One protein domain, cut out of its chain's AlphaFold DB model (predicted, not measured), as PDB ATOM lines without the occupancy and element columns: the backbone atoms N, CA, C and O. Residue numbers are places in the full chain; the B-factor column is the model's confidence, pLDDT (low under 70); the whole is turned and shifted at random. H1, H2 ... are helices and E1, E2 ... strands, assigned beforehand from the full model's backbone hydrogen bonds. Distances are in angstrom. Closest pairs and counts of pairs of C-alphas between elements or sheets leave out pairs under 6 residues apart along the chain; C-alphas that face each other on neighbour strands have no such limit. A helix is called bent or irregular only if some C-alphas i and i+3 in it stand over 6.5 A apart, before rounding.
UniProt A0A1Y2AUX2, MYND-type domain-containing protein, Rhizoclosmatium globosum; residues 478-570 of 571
ATOM      1  N   THR A 478     432.879 238.134 795.977       96.88
ATOM      2  CA  THR A 478     432.270 239.326 795.381       96.88
ATOM      3  C   THR A 478     432.470 239.339 793.865       96.88
ATOM      4  O   THR A 478     433.483 238.871 793.339       96.88
ATOM      5  N   CYS A 479     431.507 239.890 793.127       97.44
ATOM      6  CA  CYS A 479     431.710 240.194 791.714       97.44
ATOM      7  C   CYS A 479     432.928 241.113 791.554       97.44
ATOM      8  O   CYS A 479     432.948 242.199 792.126       97.44
ATOM      9  N   ARG A 480     433.918 240.724 790.743       94.62
ATOM     10  CA  ARG A 480     435.140 241.526 790.541       94.62
ATOM     11  C   ARG A 480     434.869 242.895 789.913       94.62
ATOM     12  O   ARG A 480     435.610 243.833 790.172       94.62
ATOM     13  N   MET A 481     433.812 242.988 789.106       94.25
ATOM     14  CA  MET A 481     433.428 244.217 788.417       94.25
ATOM     15  C   MET A 481     432.626 245.138 789.338       94.25
ATOM     16  O   MET A 481     433.096 246.221 789.648       94.25
ATOM     17  N   CYS A 482     431.445 244.720 789.813       93.75
ATOM     18  CA  CYS A 482     430.589 245.609 790.608       93.75
ATOM     19  C   CYS A 482     430.838 245.595 792.111       93.75
ATOM     20  O   CYS A 482     430.368 246.494 792.796       93.75
ATOM     21  N   GLN A 483     431.491 244.561 792.643       93.75
ATOM     22  CA  GLN A 483     431.734 244.346 794.078       93.75
ATOM     23  C   GLN A 483     430.477 244.294 794.972       93.75
ATOM     24  O   GLN A 483     430.586 244.106 796.178       93.75
ATOM     25  N   GLN A 484     429.275 244.385 794.396       90.62
ATOM     26  CA  GLN A 484     428.002 244.410 795.127       90.62
ATOM     27  C   GLN A 484     427.359 243.030 795.280       90.62
ATOM     28  O   GLN A 484     426.598 242.795 796.217       90.62
ATOM     29  N   ILE A 485     427.620 242.118 794.341       95.50
ATOM     30  CA  ILE A 485     426.979 240.802 794.312       95.50
ATOM     31  C   ILE A 485     427.895 239.748 794.926       95.50
ATOM     32  O   ILE A 485     429.076 239.693 794.593       95.50
ATOM     33  N   LEU A 486     427.324 238.899 795.784       96.94
ATOM     34  CA  LEU A 486     428.005 237.802 796.464       96.94
ATOM     35  C   LEU A 486     427.660 236.443 795.834       96.94
ATOM     36  O   LEU A 486     426.492 236.121 795.595       96.94
ATOM     37  N   TYR A 487     428.675 235.610 795.616       97.81
ATOM     38  CA  TYR A 487     428.566 234.268 795.045       97.81
ATOM     39  C   TYR A 487     429.261 233.236 795.928       97.81
ATOM     40  O   TYR A 487     430.325 233.492 796.475       97.81
ATOM     41  N   CYS A 488     428.703 232.031 796.040       97.69
ATOM     42  CA  CYS A 488     429.360 230.951 796.785       97.69
ATOM     43  C   CYS A 488     430.489 230.266 796.006       97.69
ATOM     44  O   CYS A 488     431.283 229.540 796.591       97.69
ATOM     45  N   SER A 489     430.558 230.465 794.689       97.62
ATOM     46  CA  SER A 489     431.577 229.866 793.832       97.62
ATOM     47  C   SER A 489     431.743 230.654 792.534       97.62
ATOM     48  O   SER A 489     430.851 231.401 792.115       97.62
ATOM     49  N   ARG A 490     432.874 230.438 791.850       97.56
ATOM     50  CA  ARG A 490     433.119 230.981 790.506       97.56
ATOM     51  C   ARG A 490     432.099 230.465 789.484       97.56
ATOM     52  O   ARG A 490     431.710 231.220 788.603       97.56
ATOM     53  N   VAL A 491     431.617 229.231 789.648       98.12
ATOM     54  CA  VAL A 491     430.576 228.636 788.792       98.12
ATOM     55  C   VAL A 491     429.272 229.426 788.903       98.12
ATOM     56  O   VAL A 491     428.728 229.845 787.888       98.12
ATOM     57  N   CYS A 492     428.819 229.719 790.127       98.31
ATOM     58  CA  CYS A 492     427.638 230.555 790.358       98.31
ATOM     59  C   CYS A 492     427.817 231.981 789.820       98.31
ATOM     60  O   CYS A 492     426.875 232.552 789.283       98.31
ATOM     61  N   SER A 493     429.023 232.549 789.942       98.06
ATOM     62  CA  SER A 493     429.334 233.873 789.393       98.06
ATOM     63  C   SER A 493     429.262 233.901 787.864       98.06
ATOM     64  O   SER A 493     428.638 234.799 787.307       98.06
ATOM     65  N   MET A 494     429.847 232.912 787.182       97.88
ATOM     66  CA  MET A 494     429.804 232.812 785.718       97.88
ATOM     67  C   MET A 494     428.390 232.530 785.205       97.88
ATOM     68  O   MET A 494     427.976 233.116 784.210       97.88
ATOM     69  N   ALA A 495     427.631 231.684 785.901       98.06
ATOM     70  CA  ALA A 495     426.256 231.394 785.525       98.06
ATOM     71  C   ALA A 495     425.362 232.644 785.644       98.06
ATOM     72  O   ALA A 495     424.675 232.991 784.683       98.06
ATOM     73  N   ASP A 496     425.441 233.394 786.751       98.06
ATOM     74  CA  ASP A 496     424.714 234.669 786.896       98.06
ATOM     75  C   ASP A 496     425.162 235.706 785.855       98.06
ATOM     76  O   ASP A 496     424.335 236.421 785.283       98.06
ATOM     77  N   TRP A 497     426.468 235.743 785.548       97.56
ATOM     78  CA  TRP A 497     427.026 236.587 784.488       97.56
ATOM     79  C   TRP A 497     426.318 236.348 783.155       97.56
ATOM     80  O   TRP A 497     425.813 237.301 782.559       97.56
ATOM     81  N   THR A 498     426.210 235.083 782.735       97.50
ATOM     82  CA  THR A 498     425.558 234.696 781.474       97.50
ATOM     83  C   THR A 498     424.046 234.911 781.464       97.50
ATOM     84  O   THR A 498     423.497 235.265 780.427       97.50
ATOM     85  N   VAL A 499     423.369 234.747 782.604       97.31
ATOM     86  CA  VAL A 499     421.903 234.886 782.700       97.31
ATOM     87  C   VAL A 499     421.450 236.348 782.618       97.31
ATOM     88  O   VAL A 499     420.301 236.627 782.280       97.31
ATOM     89  N   GLY A 500     422.343 237.304 782.882       96.12
ATOM     90  CA  GLY A 500     422.045 238.721 782.676       96.12
ATOM     91  C   GLY A 500     422.735 239.666 783.645       96.12
ATOM     92  O   GLY A 500     422.562 240.881 783.513       96.12
ATOM     93  N   HIS A 501     423.534 239.167 784.598       96.62
ATOM     94  CA  HIS A 501     424.327 240.063 785.430       96.62
ATOM     95  C   HIS A 501     425.284 240.898 784.575       96.62
ATOM     96  O   HIS A 501     425.406 242.082 784.856       96.62
ATOM     97  N   ALA A 502     425.843 240.362 783.482       96.12
ATOM     98  CA  ALA A 502     426.697 241.121 782.559       96.12
ATOM     99  C   ALA A 502     426.057 242.436 782.069       96.12
ATOM    100  O   ALA A 502     426.735 243.452 781.975       96.12
ATOM    101  N   ILE A 503     424.743 242.428 781.819       93.81
ATOM    102  CA  ILE A 503     423.990 243.587 781.311       93.81
ATOM    103  C   ILE A 503     423.784 244.638 782.412       93.81
ATOM    104  O   ILE A 503     423.740 245.832 782.142       93.81
ATOM    105  N   LYS A 504     423.650 244.194 783.666       91.94
ATOM    106  CA  LYS A 504     423.359 245.054 784.826       91.94
ATOM    107  C   LYS A 504     424.596 245.356 785.676       91.94
ATOM    108  O   LYS A 504     424.497 246.075 786.666       91.94
ATOM    109  N   CYS A 505     425.743 244.762 785.353       94.50
ATOM    110  CA  CYS A 505     426.962 244.897 786.128       94.50
ATOM    111  C   CYS A 505     427.599 246.256 785.847       94.50
ATOM    112  O   CYS A 505     427.978 246.562 784.718       94.50
ATOM    113  N   ARG A 506     427.742 247.064 786.895       91.31
ATOM    114  CA  ARG A 506     428.355 248.392 786.847       91.31
ATOM    115  C   ARG A 506     429.598 248.395 787.711       91.31
ATOM    116  O   ARG A 506     429.564 247.831 788.798       91.31
ATOM    117  N   LEU A 507     430.662 249.061 787.272       91.00
ATOM    118  CA  LEU A 507     431.765 249.385 788.179       91.00
ATOM    119  C   LEU A 507     431.235 250.272 789.324       91.00
ATOM    120  O   LEU A 507     430.342 251.089 789.073       91.00
ATOM    121  N   PRO A 508     431.769 250.154 790.551       84.56
ATOM    122  CA  PRO A 508     431.466 251.089 791.628       84.56
ATOM    123  C   PRO A 508     431.590 252.543 791.146       84.56
ATOM    124  O   PRO A 508     432.533 252.884 790.435       84.56
ATOM    125  N   GLY A 509     430.595 253.374 791.468       83.94
ATOM    126  CA  GLY A 509     430.540 254.788 791.071       83.94
ATOM    127  C   GLY A 509     430.130 255.075 789.620       83.94
ATOM    128  O   GLY A 509     429.901 256.233 789.262       83.94
ATOM    129  N   LYS A 510     429.963 254.048 788.774       90.19
ATOM    130  CA  LYS A 510     429.381 254.214 787.437       90.19
ATOM    131  C   LYS A 510     427.874 254.010 787.489       90.19
ATOM    132  O   LYS A 510     427.406 252.895 787.704       90.19
ATOM    133  N   PHE A 511     427.138 255.080 787.229       92.56
ATOM    134  CA  PHE A 511     425.684 255.062 787.120       92.56
ATOM    135  C   PHE A 511     425.242 255.297 785.676       92.56
ATOM    136  O   PHE A 511     426.022 255.741 784.836       92.56
ATOM    137  N   GLU A 512     423.982 255.007 785.383       93.88
ATOM    138  CA  GLU A 512     423.284 255.523 784.210       93.88
ATOM    139  C   GLU A 512     422.072 256.351 784.621       93.88
ATOM    140  O   GLU A 512     421.491 256.176 785.693       93.88
ATOM    141  N   THR A 513     421.671 257.267 783.741       95.19
ATOM    142  CA  THR A 513     420.427 258.014 783.911       95.19
ATOM    143  C   THR A 513     419.252 257.044 784.026       95.19
ATOM    144  O   THR A 513     419.046 256.202 783.157       95.19
ATOM    145  N   GLY A 514     418.471 257.179 785.096       94.94
ATOM    146  CA  GLY A 514     417.375 256.277 785.448       94.94
ATOM    147  C   GLY A 514     417.712 255.274 786.556       94.94
ATOM    148  O   GLY A 514     416.788 254.690 787.127       94.94
ATOM    149  N   ASP A 515     418.989 255.106 786.920       93.44
ATOM    150  CA  ASP A 515     419.373 254.210 788.011       93.44
ATOM    151  C   ASP A 515     418.826 254.705 789.356       93.44
ATOM    152  O   ASP A 515     418.887 255.893 789.684       93.44
ATOM    153  N   ASN A 516     418.310 253.771 790.160       93.56
ATOM    154  CA  ASN A 516     417.894 254.047 791.531       93.56
ATOM    155  C   ASN A 516     419.092 253.895 792.467       93.56
ATOM    156  O   ASN A 516     419.621 252.795 792.627       93.56
ATOM    157  N   VAL A 517     419.466 254.974 793.141       92.44
ATOM    158  CA  VAL A 517     420.543 254.993 794.132       92.44
ATOM    159  C   VAL A 517     419.983 255.297 795.514       92.44
ATOM    160  O   VAL A 517     418.990 256.009 795.664       92.44
ATOM    161  N   VAL A 518     420.605 254.733 796.543       90.94
ATOM    162  CA  VAL A 518     420.286 255.044 797.936       90.94
ATOM    163  C   VAL A 518     421.462 255.803 798.507       90.94
ATOM    164  O   VAL A 518     422.595 255.330 798.451       90.94
ATOM    165  N   VAL A 519     421.182 256.988 799.030       88.94
ATOM    166  CA  VAL A 519     422.212 257.851 799.592       88.94
ATOM    167  C   VAL A 519     422.253 257.645 801.104       88.94
ATOM    168  O   VAL A 519     421.220 257.655 801.780       88.94
ATOM    169  N   HIS A 520     423.457 257.431 801.623       88.06
ATOM    170  CA  HIS A 520     423.760 257.285 803.043       88.06
ATOM    171  C   HIS A 520     424.883 258.261 803.423       88.06
ATOM    172  O   HIS A 520     425.544 258.808 802.543       88.06
ATOM    173  N   GLY A 521     425.117 258.456 804.721       85.69
ATOM    174  CA  GLY A 521     426.248 259.245 805.218       85.69
ATOM    175  C   GLY A 521     425.985 260.743 805.386       85.69
ATOM    176  O   GLY A 521     426.921 261.495 805.640       85.69
ATOM    177  N   PHE A 522     424.734 261.207 805.309       84.88
ATOM    178  CA  PHE A 522     424.397 262.564 805.740       84.88
ATOM    179  C   PHE A 522     424.654 262.707 807.242       84.88
ATOM    180  O   PHE A 522     423.923 262.135 808.055       84.88
ATOM    181  N   MET A 523     425.694 263.462 807.599       83.31
ATOM    182  CA  MET A 523     426.092 263.661 808.997       83.31
ATOM    183  C   MET A 523     425.333 264.802 809.677       83.31
ATOM    184  O   MET A 523     424.969 264.688 810.849       83.31
ATOM    185  N   SER A 524     425.044 265.871 808.935       85.12
ATOM    186  CA  SER A 524     424.295 267.031 809.421       85.12
ATOM    187  C   SER A 524     422.857 266.659 809.786       85.12
ATOM    188  O   SER A 524     422.156 266.036 808.981       85.12
ATOM    189  N   ASP A 525     422.386 267.113 810.947       84.81
ATOM    190  CA  ASP A 525     421.058 266.777 811.480       84.81
ATOM    191  C   ASP A 525     419.912 267.158 810.529       84.81
ATOM    192  O   ASP A 525     418.940 266.416 810.386       84.81
ATOM    193  N   SER A 526     420.071 268.247 809.772       84.25
ATOM    194  CA  SER A 526     419.117 268.712 808.753       84.25
ATOM    195  C   SER A 526     418.933 267.755 807.562       84.25
ATOM    196  O   SER A 526     417.956 267.871 806.811       84.25
ATOM    197  N   PHE A 527     419.852 266.803 807.384       83.25
ATOM    198  CA  PHE A 527     419.835 265.817 806.302       83.25
ATOM    199  C   PHE A 527     419.902 264.368 806.798       83.25
ATOM    200  O   PHE A 527     419.725 263.457 805.992       83.25
ATOM    201  N   ARG A 528     420.099 264.122 808.101       85.88
ATOM    202  CA  ARG A 528     420.192 262.762 808.660       85.88
ATOM    203  C   ARG A 528     418.919 261.950 808.412       85.88
ATOM    204  O   ARG A 528     419.000 260.774 808.070       85.88
ATOM    205  N   ASN A 529     417.754 262.600 808.451       87.75
ATOM    206  CA  ASN A 529     416.462 262.007 808.080       87.75
ATOM    207  C   ASN A 529     416.348 261.608 806.591       87.75
ATOM    208  O   ASN A 529     415.327 261.055 806.181       87.75
ATOM    209  N   ARG A 530     417.373 261.895 805.775       85.25
ATOM    210  CA  ARG A 530     417.454 261.515 804.359       85.25
ATOM    211  C   ARG A 530     418.351 260.317 804.088       85.25
ATOM    212  O   ARG A 530     418.350 259.823 802.961       85.25
ATOM    213  N   ASN A 531     419.077 259.827 805.090       88.12
ATOM    214  CA  ASN A 531     419.815 258.577 804.960       88.12
ATOM    215  C   ASN A 531     418.841 257.438 804.633       88.12
ATOM    216  O   ASN A 531     417.815 257.274 805.288       88.12
ATOM    217  N   GLY A 532     419.142 256.668 803.587       89.31
ATOM    218  CA  GLY A 532     418.274 255.580 803.133       89.31
ATOM    219  C   GLY A 532     417.150 255.999 802.176       89.31
ATOM    220  O   GLY A 532     416.387 255.141 801.726       89.31
ATOM    221  N   ILE A 533     417.033 257.284 801.816       91.31
ATOM    222  CA  ILE A 533     416.084 257.716 800.780       91.31
ATOM    223  C   ILE A 533     416.576 257.263 799.397       91.31
ATOM    224  O   ILE A 533     417.763 257.337 799.081       91.31
ATOM    225  N   LYS A 534     415.633 256.811 798.560       93.31
ATOM    226  CA  LYS A 534     415.869 256.486 797.146       93.31
ATOM    227  C   LYS A 534     415.887 257.749 796.283       93.31
ATOM    228  O   LYS A 534     414.972 258.578 796.345       93.31
ATOM    229  N   TYR A 535     416.895 257.834 795.432       94.88
ATOM    230  CA  TYR A 535     417.080 258.853 794.412       94.88
ATOM    231  C   TYR A 535     417.189 258.182 793.042       94.88
ATOM    232  O   TYR A 535     417.576 257.022 792.951       94.88
ATOM    233  N   VAL A 536     416.850 258.912 791.987       96.12
ATOM    234  CA  VAL A 536     417.045 258.503 790.595       96.12
ATOM    235  C   VAL A 536     418.145 259.358 790.000       96.12
ATOM    236  O   VAL A 536     418.100 260.581 790.125       96.12
ATOM    237  N   VAL A 537     419.114 258.739 789.344       96.00
ATOM    238  CA  VAL A 537     420.165 259.449 788.616       96.00
ATOM    239  C   VAL A 537     419.538 260.159 787.417       96.00
ATOM    240  O   VAL A 537     418.911 259.525 786.573       96.00
ATOM    241  N   THR A 538     419.660 261.483 787.351       96.38
ATOM    242  CA  THR A 538     419.040 262.311 786.303       96.38
ATOM    243  C   THR A 538     419.995 262.684 785.177       96.38
ATOM    244  O   THR A 538     419.541 263.012 784.085       96.38
ATOM    245  N   GLY A 539     421.303 262.613 785.411       95.81
ATOM    246  CA  GLY A 539     422.310 262.930 784.404       95.81
ATOM    247  C   GLY A 539     423.709 263.062 784.991       95.81
ATOM    248  O   GLY A 539     423.870 263.107 786.211       95.81
ATOM    249  N   TYR A 540     424.704 263.148 784.111       95.81
ATOM    250  CA  TYR A 540     426.113 263.309 784.459       95.81
ATOM    251  C   TYR A 540     426.639 264.656 783.969       95.81
ATOM    252  O   TYR A 540     426.616 264.932 782.766       95.81
ATOM    253  N   ASP A 541     427.146 265.469 784.888       94.81
ATOM    254  CA  ASP A 541     427.916 266.662 784.570       94.81
ATOM    255  C   ASP A 541     429.380 266.264 784.347       94.81
ATOM    256  O   ASP A 541     430.110 265.923 785.280       94.81
ATOM    257  N   LYS A 542     429.807 266.309 783.079       93.25
ATOM    258  CA  LYS A 542     431.174 265.968 782.668       93.25
ATOM    259  C   LYS A 542     432.218 266.980 783.144       93.25
ATOM    260  O   LYS A 542     433.372 266.596 783.286       93.25
ATOM    261  N   VAL A 543     431.833 268.241 783.349       92.88
ATOM    262  CA  VAL A 543     432.750 269.313 783.764       92.88
ATOM    263  C   VAL A 543     433.076 269.145 785.239       92.88
ATOM    264  O   VAL A 543     434.242 269.115 785.620       92.88
ATOM    265  N   ARG A 544     432.042 268.951 786.062       92.38
ATOM    266  CA  ARG A 544     432.202 268.744 787.507       92.38
ATOM    267  C   ARG A 544     432.576 267.306 787.871       92.38
ATOM    268  O   ARG A 544     432.949 267.052 789.009       92.38
ATOM    269  N   LYS A 545     432.464 266.366 786.925       93.94
ATOM    270  CA  LYS A 545     432.547 264.914 787.154       93.94
ATOM    271  C   LYS A 545     431.556 264.441 788.225       93.94
ATOM    272  O   LYS A 545     431.890 263.636 789.097       93.94
ATOM    273  N   MET A 546     430.322 264.935 788.153       94.56
ATOM    274  CA  MET A 546     429.291 264.675 789.159       94.56
ATOM    275  C   MET A 546     428.015 264.104 788.556       94.56
ATOM    276  O   MET A 546     427.562 264.502 787.485       94.56
ATOM    277  N   TRP A 547     427.385 263.201 789.291       95.00
ATOM    278  CA  TRP A 547     426.055 262.693 789.005       95.00
ATOM    279  C   TRP A 547     425.004 263.575 789.660       95.00
ATOM    280  O   TRP A 547     425.012 263.759 790.872       95.00
ATOM    281  N   SER A 548     424.062 264.073 788.870       95.00
ATOM    282  CA  SER A 548     422.836 264.656 789.409       95.00
ATOM    283  C   SER A 548     421.876 263.532 789.786       95.00
ATOM    284  O   SER A 548     421.627 262.621 788.991       95.00
ATOM    285  N   VAL A 549     421.328 263.583 790.996       95.44
ATOM    286  CA  VAL A 549     420.339 262.614 791.475       95.44
ATOM    287  C   VAL A 549     419.124 263.337 792.039       95.44
ATOM    288  O   VAL A 549     419.250 264.310 792.776       95.44
ATOM    289  N   ARG A 550     417.923 262.865 791.710       95.31
ATOM    290  CA  ARG A 550     416.647 263.454 792.129       95.31
ATOM    291  C   ARG A 550     415.916 262.518 793.076       95.31
ATOM    292  O   ARG A 550     415.762 261.335 792.796       95.31
ATOM    293  N   SER A 551     415.423 263.041 794.193       93.69
ATOM    294  CA  SER A 551     414.641 262.239 795.143       93.69
ATOM    295  C   SER A 551     413.363 261.694 794.495       93.69
ATOM    296  O   SER A 551     412.558 262.472 793.983       93.69
ATOM    297  N   VAL A 552     413.135 260.377 794.595       91.62
ATOM    298  CA  VAL A 552     411.923 259.716 794.066       91.62
ATOM    299  C   VAL A 552     410.658 260.269 794.730       91.62
ATOM    300  O   VAL A 552     409.643 260.457 794.071       91.62
ATOM    301  N   LYS A 553     410.716 260.545 796.041       90.44
ATOM    302  CA  LYS A 553     409.552 260.990 796.824       90.44
ATOM    303  C   LYS A 553     409.186 262.452 796.588       90.44
ATOM    304  O   LYS A 553     408.010 262.778 796.552       90.44
ATOM    305  N   SER A 554     410.184 263.337 796.505       87.75
ATOM    306  CA  SER A 554     409.941 264.790 796.490       87.75
ATOM    307  C   SER A 554     410.016 265.423 795.102       87.75
ATOM    308  O   SER A 554     409.552 266.548 794.942       87.75
ATOM    309  N   GLY A 555     410.613 264.748 794.112       81.69
ATOM    310  CA  GLY A 555     410.648 265.165 792.704       81.69
ATOM    311  C   GLY A 555     411.383 266.477 792.385       81.69
ATOM    312  O   GLY A 555     411.647 266.748 791.219       81.69
ATOM    313  N   THR A 556     411.739 267.283 793.384       74.44
ATOM    314  CA  THR A 556     412.145 268.689 793.210       74.44
ATOM    315  C   THR A 556     413.588 268.970 793.599       74.44
ATOM    316  O   THR A 556     414.133 269.990 793.196       74.44
ATOM    317  N   ARG A 557     414.229 268.088 794.374       74.56
ATOM    318  CA  ARG A 557     415.582 268.332 794.886       74.56
ATOM    319  C   ARG A 557     416.605 267.461 794.187       74.56
ATOM    320  O   ARG A 557     416.496 266.230 794.233       74.56
ATOM    321  N   TYR A 558     417.586 268.134 793.600       84.69
ATOM    322  CA  TYR A 558     418.803 267.528 793.096       84.69
ATOM    323  C   TYR A 558     419.837 267.459 794.215       84.69
ATOM    324  O   TYR A 558     419.916 268.343 795.068       84.69
ATOM    325  N   LEU A 559     420.591 266.375 794.225       90.81
ATOM    326  CA  LEU A 559     421.876 266.288 794.895       90.81
ATOM    327  C   LEU A 559     422.917 266.001 793.826       90.81
ATOM    328  O   LEU A 559     422.606 265.353 792.821       90.81
ATOM    329  N   TRP A 560     424.139 266.438 794.072       92.25
ATOM    330  CA  TRP A 560     425.270 266.096 793.233       92.25
ATOM    331  C   TRP A 560     426.109 265.043 793.945       92.25
ATOM    332  O   TRP A 560     426.384 265.169 795.134       92.25
ATOM    333  N   VAL A 561     426.483 263.981 793.240       91.00
ATOM    334  CA  VAL A 561     427.326 262.903 793.764       91.00
ATOM    335  C   VAL A 561     428.603 262.859 792.941       91.00
ATOM    336  O   VAL A 561     428.554 262.627 791.735       91.00
ATOM    337  N   ASP A 562     429.739 263.112 793.581       90.69
ATOM    338  CA  ASP A 562     431.067 262.985 792.986       90.69
ATOM    339  C   ASP A 562     431.245 261.558 792.437       90.69
ATOM    340  O   ASP A 562     431.016 260.577 793.144       90.69
ATOM    341  N   SER A 563     431.606 261.438 791.157       88.88
ATOM    342  CA  SER A 563     431.736 260.134 790.493       88.88
ATOM    343  C   SER A 563     432.974 259.328 790.888       88.88
ATOM    344  O   SER A 563     432.977 258.114 790.696       88.88
ATOM    345  N   GLU A 564     434.006 259.975 791.430       85.94
ATOM    346  CA  GLU A 564     435.252 259.336 791.858       85.94
ATOM    347  C   GLU A 564     435.187 258.986 793.347       85.94
ATOM    348  O   GLU A 564     435.457 257.850 793.735       85.94
ATOM    349  N   ASN A 565     434.765 259.944 794.178       86.94
ATOM    350  CA  ASN A 565     434.799 259.799 795.636       86.94
ATOM    351  C   ASN A 565     433.464 259.383 796.253       86.94
ATOM    352  O   ASN A 565     433.411 259.091 797.446       86.94
ATOM    353  N   MET A 566     432.375 259.383 795.477       85.62
ATOM    354  CA  MET A 566     431.020 259.102 795.968       85.62
ATOM    355  C   MET A 566     430.544 260.064 797.070       85.62
ATOM    356  O   MET A 566     429.604 259.763 797.809       85.62
ATOM    357  N   ASN A 567     431.163 261.243 797.154       87.81
ATOM    358  CA  ASN A 567     430.805 262.301 798.091       87.81
ATOM    359  C   ASN A 567     429.603 263.096 797.580       87.81
ATOM    360  O   ASN A 567     429.458 263.333 796.382       87.81
ATOM    361  N   ILE A 568     428.745 263.535 798.496       87.75
ATOM    362  CA  ILE A 568     427.563 264.328 798.160       87.75
ATOM    363  C   ILE A 568     427.936 265.806 798.246       87.75
ATOM    364  O   ILE A 568     428.402 266.260 799.291       87.75
ATOM    365  N   CYS A 569     427.687 266.561 797.181       83.75
ATOM    366  CA  CYS A 569     427.750 268.016 797.201       83.75
ATOM    367  C   CYS A 569     426.347 268.605 797.063       83.75
ATOM    368  O   CYS A 569     425.462 268.062 796.390       83.75
ATOM    369  N   TYR A 570     426.163 269.734 797.731       78.38
ATOM    370  CA  TYR A 570     424.974 270.559 797.616       78.38
ATOM    371  C   TYR A 570     425.282 271.697 796.644       78.38
ATOM    372  O   TYR A 570     426.412 272.186 796.638       78.38
TER     373      TYR A 570
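This is residues 478 to 570 of the 571 residues of the protein "MYND-type domain-containing protein" of Rhizoclosmatium globosum (UniProt A0A1Y2AUX2). Two lobes make this domain: one is a strongly twisted sheet of four strands, with H2 in the loop that joins E1 to E2, and the other is the irregular helix H1 together with the winding residues 478 to 489 before it. The 11 residues between H1 and E1 join the lobes, and the longest axis runs from the H1 lobe to H2. The 93 printed residues hold two named helices and four named strands, in the order H1 E1 H2 E2 E3 E4; the sheet order is E1 E2 E3 E4, antiparallel throughout. The class is mixed, with 41 residues, under half, in named elements. The whole is loose, with a radius of gyration of the C-alphas of 15.3 A, and elongated, spanning 46 by 29 by 23 A.

Begin at the inner strand E2, residues 534 to 541, which bends by 56 degrees at residue 538. Beside it look for E3, residues 546 to 551; the two form an antiparallel hairpin at 147 degrees, with N 538 and O 548 2.8 A apart, within hydrogen-bond range. E4, residues 558 to 562, is an edge strand and forms the next hairpin with E3, at 146 degrees, with N 549 and O 559 at 2.8 A. E2, E3 and E4 are a meander, each strand the antiparallel neighbour of the one before. Residues 568 to 569 pair briefly, antiparallel, with residues 560 to 561 of E4. At the other edge find E1, residues 516 to 518, antiparallel to E2 at 110 degrees, with N 517 and O 535 at 2.8 A. From edge to edge the strands' lines turn by 103 degrees. H2, residues 525 to 528, and H1, residues 490 to 504, are not on the sheet, and they are apart from each other. In H1, 8 of 11 O i to N i+4 pairs are within hydrogen-bond range; H2 is too short for such a pair.

Find C-alpha 534 at (415.869, 256.486, 797.146); from there E2 runs 20.2 A to C-alpha 541. E3 measures 16.0 A, E4 13.1 A, E1 6.9 A and H2 5.0 A from first to last C-alpha. Look for C-alpha 490 at (433.119, 230.981, 790.506), where H1 begins its 18.0 A; it is irregular, with C-alphas 499 and 502 7.9 A apart. E4 ends at C-alpha 562, (431.067, 262.985, 792.986).

The two C-alphas farthest apart are those of Val 491 and Ser 526, at 46.2 A. The printed part has no cut. The link from H1 to E1 is long; those from H2 to E2 and from E2 to E3 are tight. The mean pLDDT of the printed part is 91.6, and no printed residue is under 70.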